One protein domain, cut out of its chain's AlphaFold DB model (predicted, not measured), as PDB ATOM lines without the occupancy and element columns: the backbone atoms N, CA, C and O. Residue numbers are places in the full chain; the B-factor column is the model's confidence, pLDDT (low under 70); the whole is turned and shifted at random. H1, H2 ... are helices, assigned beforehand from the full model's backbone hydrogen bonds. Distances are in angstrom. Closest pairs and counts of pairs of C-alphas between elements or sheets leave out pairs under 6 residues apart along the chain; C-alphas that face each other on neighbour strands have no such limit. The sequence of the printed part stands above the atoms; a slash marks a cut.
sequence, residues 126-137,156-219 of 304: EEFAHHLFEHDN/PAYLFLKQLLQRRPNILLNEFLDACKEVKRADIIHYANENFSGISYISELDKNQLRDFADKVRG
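Overview. This is residues 126 to 137 and 156 to 219 of the 304 residues of the protein "DODE" of Hydra vulgaris (UniProt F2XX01). What shape? H1, H3, H4, H5 and H2 in turn make a nearly closed ring. What make-up? The printed part, 76 residues with five named helices, is all helix, compact with a radius of gyration of the C-alphas of 11.3 A, and spans 32 by 25 by 21 A.

Arrangement. What touches? H1, residues 126 to 132, touches H3, residues 173 to 182, with C-alphas 128 and 179 closest at 5.4 A. What next? H4, residues 186 to 195, forms hairpins with H3 and, after a long link, with H5, residues 207 to 218. H2, residues 156 to 167, touches H5. Every O i to N i+4 pair is within hydrogen-bond range in H2 to H5 and 2 of 3 in H1.

Along the chain. Where does H1 begin? C-alpha 126 is at (192.384, 53.787, -2.527). Where does H5 end? C-alpha 218 is at (194.820, 54.728, -12.026).

Size, cuts and confidence. Any cut? Residues 138 to 155 are unprinted; C-alphas 137 and 156 are 18.3 A apart. Low confidence? Residue 219 has pLDDT under 70.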
ATOM      1  N   GLU A 126     192.515  53.501  -3.964       70.19
ATOM      2  CA  GLU A 126     192.384  53.787  -2.527       70.19
ATOM      3  C   GLU A 126     192.141  52.499  -1.722       70.19
ATOM      4  O   GLU A 126     192.777  52.271  -0.695       70.19
ATOM      5  N   GLU A 127     191.298  51.600  -2.238       72.12
ATOM      6  CA  GLU A 127     190.954  50.331  -1.584       72.12
ATOM      7  C   GLU A 127     192.178  49.434  -1.338       72.12
ATOM      8  O   GLU A 127     192.294  48.814  -0.276       72.12
ATOM      9  N   PHE A 128     193.128  49.380  -2.282       77.62
ATOM     10  CA  PHE A 128     194.347  48.592  -2.080       77.62
ATOM     11  C   PHE A 128     195.446  49.390  -1.377       77.62
ATOM     12  O   PHE A 128     196.291  48.800  -0.707       77.62
ATOM     13  N   ALA A 129     195.437  50.722  -1.471       77.88
ATOM     14  CA  ALA A 129     196.308  51.559  -0.658       77.88
ATOM     15  C   ALA A 129     196.003  51.359   0.838       77.88
ATOM     16  O   ALA A 129     196.927  51.211   1.632       77.88
ATOM     17  N   HIS A 130     194.725  51.222   1.206       80.19
ATOM     18  CA  HIS A 130     194.317  50.811   2.550       80.19
ATOM     19  C   HIS A 130     194.864  49.436   2.955       80.19
ATOM     20  O   HIS A 130     195.288  49.286   4.095       80.19
ATOM     21  N   HIS A 131     194.922  48.460   2.041       82.06
ATOM     22  CA  HIS A 131     195.557  47.160   2.318       82.06
ATOM     23  C   HIS A 131     197.068  47.287   2.552       82.06
ATOM     24  O   HIS A 131     197.616  46.658   3.452       82.06
ATOM     25  N   LEU A 132     197.758  48.121   1.770       84.38
ATOM     26  CA  LEU A 132     199.208  48.313   1.890       84.38
ATOM     27  C   LEU A 132     199.631  49.064   3.161       84.38
ATOM     28  O   LEU A 132     200.797  48.975   3.562       84.38
ATOM     29  N   PHE A 133     198.696  49.798   3.766       85.88
ATOM     30  CA  PHE A 133     198.920  50.705   4.888       85.88
ATOM     31  C   PHE A 133     197.914  50.505   6.027       85.88
ATOM     32  O   PHE A 133     197.648  51.449   6.762       85.88
ATOM     33  N   GLU A 134     197.374  49.295   6.218       79.44
ATOM     34  CA  GLU A 134     196.292  49.006   7.184       79.44
ATOM     35  C   GLU A 134     196.584  49.508   8.615       79.44
ATOM     36  O   GLU A 134     195.675  49.789   9.396       79.44
ATOM     37  N   HIS A 135     197.862  49.669   8.967       82.00
ATOM     38  CA  HIS A 135     198.312  50.134  10.281       82.00
ATOM     39  C   HIS A 135     198.952  51.534  10.280       82.00
ATOM     40  O   HIS A 135     199.396  52.001  11.329       82.00
ATOM     41  N   ASP A 136     198.996  52.220   9.135       84.00
ATOM     42  CA  ASP A 136     199.570  53.560   8.982       84.00
ATOM     43  C   ASP A 136     198.457  54.593   8.731       84.00
ATOM     44  O   ASP A 136     198.170  55.009   7.607       84.00
ATOM     45  N   ASN A 137     197.810  55.009   9.824       84.00
ATOM     46  CA  ASN A 137     196.726  55.997   9.800       84.00
ATOM     47  C   ASN A 137     197.165  57.357   9.233       84.00
ATOM     48  O   ASN A 137     196.337  58.098   8.704       84.00
ATOM     49  N   PRO A 156     197.269  61.214  -9.200       75.81
ATOM     50  CA  PRO A 156     197.265  60.798  -7.799       75.81
ATOM     51  C   PRO A 156     197.822  59.403  -7.570       75.81
ATOM     52  O   PRO A 156     198.495  59.207  -6.570       75.81
ATOM     53  N   ALA A 157     197.652  58.470  -8.512       81.88
ATOM     54  CA  ALA A 157     198.297  57.162  -8.425       81.88
ATOM     55  C   ALA A 157     199.828  57.294  -8.484       81.88
ATOM     56  O   ALA A 157     200.543  56.597  -7.772       81.88
ATOM     57  N   TYR A 158     200.352  58.234  -9.275       84.81
ATOM     58  CA  TYR A 158     201.793  58.492  -9.344       84.81
ATOM     59  C   TYR A 158     202.323  59.147  -8.065       84.81
ATOM     60  O   TYR A 158     203.406  58.807  -7.590       84.81
ATOM     61  N   LEU A 159     201.566  60.083  -7.486       83.06
ATOM     62  CA  LEU A 159     201.899  60.700  -6.200       83.06
ATOM     63  C   LEU A 159     201.839  59.686  -5.057       83.06
ATOM     64  O   LEU A 159     202.754  59.640  -4.239       83.06
ATOM     65  N   PHE A 160     200.829  58.825  -5.070       87.19
ATOM     66  CA  PHE A 160     200.709  57.692  -4.169       87.19
ATOM     67  C   PHE A 160     201.921  56.763  -4.283       87.19
ATOM     68  O   PHE A 160     202.555  56.487  -3.272       87.19
ATOM     69  N   LEU A 161     202.320  56.346  -5.492       89.44
ATOM     70  CA  LEU A 161     203.507  55.504  -5.677       89.44
ATOM     71  C   LEU A 161     204.788  56.191  -5.180       89.44
ATOM     72  O   LEU A 161     205.658  55.540  -4.607       89.44
ATOM     73  N   LYS A 162     204.908  57.514  -5.336       89.38
ATOM     74  CA  LYS A 162     206.031  58.270  -4.763       89.38
ATOM     75  C   LYS A 162     206.028  58.269  -3.239       89.38
ATOM     76  O   LYS A 162     207.077  58.030  -2.649       89.38
ATOM     77  N   GLN A 163     204.890  58.543  -2.608       88.69
ATOM     78  CA  GLN A 163     204.764  58.516  -1.148       88.69
ATOM     79  C   GLN A 163     204.988  57.099  -0.605       88.69
ATOM     80  O   GLN A 163     205.712  56.918   0.372       88.69
ATOM     81  N   LEU A 164     204.477  56.082  -1.305       89.88
ATOM     82  CA  LEU A 164     204.744  54.676  -1.025       89.88
ATOM     83  C   LEU A 164     206.245  54.388  -1.016       89.88
ATOM     84  O   LEU A 164     206.736  53.801  -0.060       89.88
ATOM     85  N   LEU A 165     206.989  54.844  -2.023       92.25
ATOM     86  CA  LEU A 165     208.440  54.663  -2.082       92.25
ATOM     87  C   LEU A 165     209.202  55.486  -1.031       92.25
ATOM     88  O   LEU A 165     210.277  55.076  -0.603       92.25
ATOM     89  N   GLN A 166     208.657  56.618  -0.581       90.88
ATOM     90  CA  GLN A 166     209.232  57.387   0.529       90.88
ATOM     91  C   GLN A 166     209.046  56.675   1.873       90.88
ATOM     92  O   GLN A 166     209.963  56.658   2.692       90.88
ATOM     93  N   ARG A 167     207.870  56.079   2.105       89.88
ATOM     94  CA  ARG A 167     207.527  55.410   3.368       89.88
ATOM     95  C   ARG A 167     208.042  53.970   3.430       89.88
ATOM     96  O   ARG A 167     208.464  53.507   4.486       89.88
ATOM     97  N   ARG A 168     208.027  53.270   2.294       91.88
ATOM     98  CA  ARG A 168     208.395  51.857   2.120       91.88
ATOM     99  C   ARG A 168     209.335  51.684   0.910       91.88
ATOM    100  O   ARG A 168     208.953  51.068  -0.082       91.88
ATOM    101  N   PRO A 169     210.589  52.171   0.979       93.06
ATOM    102  CA  PRO A 169     211.526  52.159  -0.159       93.06
ATOM    103  C   PRO A 169     211.888  50.755  -0.672       93.06
ATOM    104  O   PRO A 169     212.297  50.600  -1.822       93.06
ATOM    105  N   ASN A 170     211.709  49.738   0.174       94.31
ATOM    106  CA  ASN A 170     212.010  48.338  -0.122       94.31
ATOM    107  C   ASN A 170     210.740  47.499  -0.348       94.31
ATOM    108  O   ASN A 170     210.766  46.290  -0.122       94.31
ATOM    109  N   ILE A 171     209.613  48.117  -0.724       94.06
ATOM    110  CA  ILE A 171     208.400  47.358  -1.042       94.06
ATOM    111  C   ILE A 171     208.626  46.474  -2.276       94.06
ATOM    112  O   ILE A 171     209.106  46.933  -3.320       94.06
ATOM    113  N   LEU A 172     208.277  45.195  -2.143       96.19
ATOM    114  CA  LEU A 172     208.349  44.234  -3.236       96.19
ATOM    115  C   LEU A 172     207.220  44.494  -4.233       96.19
ATOM    116  O   LEU A 172     206.080  44.741  -3.837       96.19
ATOM    117  N   LEU A 173     207.510  44.356  -5.527       95.06
ATOM    118  CA  LEU A 173     206.482  44.442  -6.563       95.06
ATOM    119  C   LEU A 173     205.370  43.413  -6.304       95.06
ATOM    120  O   LEU A 173     204.196  43.756  -6.358       95.06
ATOM    121  N   ASN A 174     205.726  42.182  -5.923       94.00
ATOM    122  CA  ASN A 174     204.747  41.136  -5.612       94.00
ATOM    123  C   ASN A 174     203.837  41.485  -4.429       94.00
ATOM    124  O   ASN A 174     202.654  41.177  -4.486       94.00
ATOM    125  N   GLU A 175     204.351  42.171  -3.407       93.44
ATOM    126  CA  GLU A 175     203.530  42.607  -2.272       93.44
ATOM    127  C   GLU A 175     202.459  43.615  -2.720       93.44
ATOM    128  O   GLU A 175     201.289  43.516  -2.353       93.44
ATOM    129  N   PHE A 176     202.837  44.553  -3.588       92.81
ATOM    130  CA  PHE A 176     201.893  45.487  -4.199       92.81
ATOM    131  C   PHE A 176     200.863  44.782  -5.084       92.81
ATOM    132  O   PHE A 176     199.679  45.126  -5.070       92.81
ATOM    133  N   LEU A 177     201.293  43.777  -5.849       92.44
ATOM    134  CA  LEU A 177     200.394  42.985  -6.686       92.44
ATOM    135  C   LEU A 177     199.447  42.106  -5.864       92.44
ATOM    136  O   LEU A 177     198.319  41.889  -6.299       92.44
ATOM    137  N   ASP A 178     199.857  41.637  -4.688       91.56
ATOM    138  CA  ASP A 178     198.980  40.911  -3.770       91.56
ATOM    139  C   ASP A 178     197.872  41.824  -3.230       91.56
ATOM    140  O   ASP A 178     196.702  41.450  -3.291       91.56
ATOM    141  N   ALA A 179     198.186  43.072  -2.865       88.94
ATOM    142  CA  ALA A 179     197.154  44.059  -2.534       88.94
ATOM    143  C   ALA A 179     196.196  44.313  -3.717       88.94
ATOM    144  O   ALA A 179     194.985  44.429  -3.529       88.94
ATOM    145  N   CYS A 180     196.709  44.325  -4.953       86.12
ATOM    146  CA  CYS A 180     195.875  44.425  -6.157       86.12
ATOM    147  C   CYS A 180     194.962  43.200  -6.360       86.12
ATOM    148  O   CYS A 180     193.867  43.351  -6.909       86.12
ATOM    149  N   LYS A 181     195.374  41.992  -5.941       87.50
ATOM    150  CA  LYS A 181     194.538  40.775  -6.008       87.50
ATOM    151  C   LYS A 181     193.340  40.875  -5.076       87.50
ATOM    152  O   LYS A 181     192.232  40.563  -5.512       87.50
ATOM    153  N   GLU A 182     193.550  41.344  -3.848       84.56
ATOM    154  CA  GLU A 182     192.490  41.479  -2.837       84.56
ATOM    155  C   GLU A 182     191.360  42.401  -3.316       84.56
ATOM    156  O   GLU A 182     190.177  42.074  -3.200       84.56
ATOM    157  N   VAL A 183     191.710  43.498  -3.995       78.88
ATOM    158  CA  VAL A 183     190.735  44.421  -4.606       78.88
ATOM    159  C   VAL A 183     190.327  44.048  -6.035       78.88
ATOM    160  O   VAL A 183     189.696  44.830  -6.744       78.88
ATOM    161  N   LYS A 184     190.695  42.849  -6.500       82.06
ATOM    162  CA  LYS A 184     190.315  42.293  -7.810       82.06
ATOM    163  C   LYS A 184     190.778  43.124  -9.022       82.06
ATOM    164  O   LYS A 184     190.154  43.075 -10.084       82.06
ATOM    165  N   ARG A 185     191.913  43.827  -8.923       82.69
ATOM    166  CA  ARG A 185     192.551  44.579 -10.026       82.69
ATOM    167  C   ARG A 185     193.468  43.697 -10.879       82.69
ATOM    168  O   ARG A 185     194.678  43.907 -10.978       82.69
ATOM    169  N   ALA A 186     192.873  42.694 -11.528       84.25
ATOM    170  CA  ALA A 186     193.584  41.759 -12.410       84.25
ATOM    171  C   ALA A 186     194.292  42.447 -13.594       84.25
ATOM    172  O   ALA A 186     195.306  41.951 -14.085       84.25
ATOM    173  N   ASP A 187     193.794  43.610 -14.022       82.31
ATOM    174  CA  ASP A 187     194.367  44.425 -15.093       82.31
ATOM    175  C   ASP A 187     195.754  44.988 -14.747       82.31
ATOM    176  O   ASP A 187     196.615  45.060 -15.626       82.31
ATOM    177  N   ILE A 188     195.983  45.366 -13.484       87.88
ATOM    178  CA  ILE A 188     197.286  45.846 -13.000       87.88
ATOM    179  C   ILE A 188     198.271  44.680 -12.928       87.88
ATOM    180  O   ILE A 188     199.407  44.801 -13.379       87.88
ATOM    181  N   ILE A 189     197.822  43.541 -12.393       90.06
ATOM    182  CA  ILE A 189     198.644  42.335 -12.231       90.06
ATOM    183  C   ILE A 189     199.148  41.851 -13.586       90.06
ATOM    184  O   ILE A 189     200.337  41.590 -13.752       90.06
ATOM    185  N   HIS A 190     198.249  41.762 -14.565       90.19
ATOM    186  CA  HIS A 190     198.609  41.362 -15.916       90.19
ATOM    187  C   HIS A 190     199.635  42.322 -16.531       90.19
ATOM    188  O   HIS A 190     200.680  41.871 -16.989       90.19
ATOM    189  N   TYR A 191     199.391  43.634 -16.442       91.62
ATOM    190  CA  TYR A 191     200.315  44.649 -16.949       91.62
ATOM    191  C   TYR A 191     201.705  44.557 -16.307       91.62
ATOM    192  O   TYR A 191     202.709  44.595 -17.014       91.62
ATOM    193  N   ALA A 192     201.780  44.411 -14.983       93.00
ATOM    194  CA  ALA A 192     203.053  44.314 -14.279       93.00
ATOM    195  C   ALA A 192     203.835  43.054 -14.677       93.00
ATOM    196  O   ALA A 192     205.037  43.133 -14.917       93.00
ATOM    197  N   ASN A 193     203.152  41.917 -14.821       92.88
ATOM    198  CA  ASN A 193     203.782  40.670 -15.257       92.88
ATOM    199  C   ASN A 193     204.350  40.758 -16.682       92.88
ATOM    200  O   ASN A 193     205.380  40.149 -16.960       92.88
ATOM    201  N   GLU A 194     203.701  41.509 -17.577       94.06
ATOM    202  CA  GLU A 194     204.174  41.706 -18.953       94.06
ATOM    203  C   GLU A 194     205.331  42.708 -19.056       94.06
ATOM    204  O   GLU A 194     206.235  42.516 -19.866       94.06
ATOM    205  N   ASN A 195     205.309  43.778 -18.255       94.25
ATOM    206  CA  ASN A 195     206.205  44.927 -18.442       94.25
ATOM    207  C   ASN A 195     207.379  44.969 -17.455       94.25
ATOM    208  O   ASN A 195     208.376  45.633 -17.729       94.25
ATOM    209  N   PHE A 196     207.286  44.268 -16.321       94.50
ATOM    210  CA  PHE A 196     208.263  44.333 -15.226       94.50
ATOM    211  C   PHE A 196     208.852  42.959 -14.885       94.50
ATOM    212  O   PHE A 196     209.200  42.676 -13.739       94.50
ATOM    213  N   SER A 197     208.992  42.085 -15.888       87.44
ATOM    214  CA  SER A 197     209.621  40.776 -15.710       87.44
ATOM    215  C   SER A 197     211.063  40.929 -15.209       87.44
ATOM    216  O   SER A 197     211.903  41.505 -15.901       87.44
ATOM    217  N   GLY A 198     211.357  40.395 -14.022       89.12
ATOM    218  CA  GLY A 198     212.686  40.470 -13.402       89.12
ATOM    219  C   GLY A 198     212.890  41.649 -12.446       89.12
ATOM    220  O   GLY A 198     213.946  41.723 -11.824       89.12
ATOM    221  N   ILE A 199     211.891  42.519 -12.281       94.94
ATOM    222  CA  ILE A 199     211.891  43.567 -11.256       94.94
ATOM    223  C   ILE A 199     211.374  42.986  -9.942       94.94
ATOM    224  O   ILE A 199     210.300  42.384  -9.895       94.94
ATOM    225  N   SER A 200     212.141  43.166  -8.868       95.69
ATOM    226  CA  SER A 200     211.782  42.665  -7.535       95.69
ATOM    227  C   SER A 200     211.157  43.750  -6.668       95.69
ATOM    228  O   SER A 200     210.203  43.479  -5.936       95.69
ATOM    229  N   TYR A 201     211.654  44.984  -6.773       96.44
ATOM    230  CA  TYR A 201     211.218  46.120  -5.960       96.44
ATOM    231  C   TYR A 201     210.614  47.219  -6.828       96.44
ATOM    232  O   TYR A 201     211.106  47.503  -7.916       96.44
ATOM    233  N   ILE A 202     209.591  47.916  -6.325       93.69
ATOM    234  CA  ILE A 202     208.995  49.051  -7.060       93.69
ATOM    235  C   ILE A 202     210.028  50.169  -7.283       93.69
ATOM    236  O   ILE A 202     209.973  50.869  -8.290       93.69
ATOM    237  N   SER A 203     210.992  50.325  -6.373       95.25
ATOM    238  CA  SER A 203     212.066  51.321  -6.467       95.25
ATOM    239  C   SER A 203     213.052  51.080  -7.617       95.25
ATOM    240  O   SER A 203     213.794  51.996  -7.960       95.25
ATOM    241  N   GLU A 204     213.052  49.891  -8.228       96.31
ATOM    242  CA  GLU A 204     213.853  49.587  -9.422       96.31
ATOM    243  C   GLU A 204     213.222  50.138 -10.710       96.31
ATOM    244  O   GLU A 204     213.905  50.229 -11.728       96.31
ATOM    245  N   LEU A 205     211.939  50.526 -10.675       94.50
ATOM    246  CA  LEU A 205     211.280  51.170 -11.809       94.50
ATOM    247  C   LEU A 205     211.890  52.549 -12.047       94.50
ATOM    248  O   LEU A 205     211.924  53.400 -11.152       94.50
ATOM    249  N   ASP A 206     212.311  52.807 -13.282       93.50
ATOM    250  CA  ASP A 206     212.722  54.150 -13.659       93.50
ATOM    251  C   ASP A 206     211.533  55.130 -13.642       93.50
ATOM    252  O   ASP A 206     210.359  54.770 -13.522       93.50
ATOM    253  N   LYS A 207     211.831  56.424 -13.768       88.44
ATOM    254  CA  LYS A 207     210.819  57.487 -13.700       88.44
ATOM    255  C   LYS A 207     209.695  57.335 -14.739       88.44
ATOM    256  O   LYS A 207     208.572  57.758 -14.461       88.44
ATOM    257  N   ASN A 208     209.997  56.821 -15.929       88.94
ATOM    258  CA  ASN A 208     209.012  56.624 -16.989       88.94
ATOM    259  C   ASN A 208     208.193  55.361 -16.716       88.94
ATOM    260  O   ASN A 208     206.971  55.446 -16.695       88.94
ATOM    261  N   GLN A 209     208.843  54.248 -16.370       92.94
ATOM    262  CA  GLN A 209     208.167  53.006 -15.985       92.94
ATOM    263  C   GLN A 209     207.216  53.212 -14.800       92.94
ATOM    264  O   GLN A 209     206.087  52.729 -14.816       92.94
ATOM    265  N   LEU A 210     207.638  53.982 -13.792       90.88
ATOM    266  CA  LEU A 210     206.814  54.325 -12.635       90.88
ATOM    267  C   LEU A 210     205.598  55.179 -13.024       90.88
ATOM    268  O   LEU A 210     204.530  55.043 -12.428       90.88
ATOM    269  N   ARG A 211     205.743  56.064 -14.019       85.12
ATOM    270  CA  ARG A 211     204.633  56.869 -14.545       85.12
ATOM    271  C   ARG A 211     203.642  55.999 -15.311       85.12
ATOM    272  O   ARG A 211     202.456  56.061 -15.014       85.12
ATOM    273  N   ASP A 212     204.128  55.159 -16.216       85.81
ATOM    274  CA  ASP A 212     203.275  54.271 -17.009       85.81
ATOM    275  C   ASP A 212     202.546  53.270 -16.098       85.81
ATOM    276  O   ASP A 212     201.351  53.004 -16.256       85.81
ATOM    277  N   PHE A 213     203.237  52.775 -15.065       89.31
ATOM    278  CA  PHE A 213     202.620  51.946 -14.038       89.31
ATOM    279  C   PHE A 213     201.543  52.704 -13.264       89.31
ATOM    280  O   PHE A 213     200.452  52.175 -13.070       89.31
ATOM    281  N   ALA A 214     201.800  53.955 -12.872       86.12
ATOM    282  CA  ALA A 214     200.805  54.794 -12.213       86.12
ATOM    283  C   ALA A 214     199.566  55.040 -13.081       86.12
ATOM    284  O   ALA A 214     198.448  55.022 -12.570       86.12
ATOM    285  N   ASP A 215     199.739  55.266 -14.383       78.38
ATOM    286  CA  ASP A 215     198.629  55.441 -15.322       78.38
ATOM    287  C   ASP A 215     197.789  54.159 -15.429       78.38
ATOM    288  O   ASP A 215     196.556  54.215 -15.453       78.38
ATOM    289  N   LYS A 216     198.430  52.984 -15.384       82.88
ATOM    290  CA  LYS A 216     197.711  51.706 -15.325       82.88
ATOM    291  C   LYS A 216     197.008  51.481 -13.986       82.88
ATOM    292  O   LYS A 216     195.858  51.041 -13.964       82.88
ATOM    293  N   VAL A 217     197.673  51.798 -12.878       80.75
ATOM    294  CA  VAL A 217     197.124  51.704 -11.519       80.75
ATOM    295  C   VAL A 217     195.880  52.578 -11.377       80.75
ATOM    296  O   VAL A 217     194.847  52.113 -10.884       80.75
ATOM    297  N   ARG A 218     195.953  53.807 -11.899       75.19
ATOM    298  CA  ARG A 218     194.820  54.728 -12.026       75.19
ATOM    299  C   ARG A 218     193.643  54.060 -12.751       75.19
ATOM    300  O   ARG A 218     192.510  54.217 -12.313       75.19
ATOM    301  N   GLY A 219     193.916  53.238 -13.765       62.25
ATOM    302  CA  GLY A 219     192.944  52.373 -14.436       62.25
ATOM    303  C   GLY A 219     192.160  53.061 -15.557       62.25
ATOM    304  O   GLY A 219     192.136  54.288 -15.676       62.25
TER     305      GLY A 219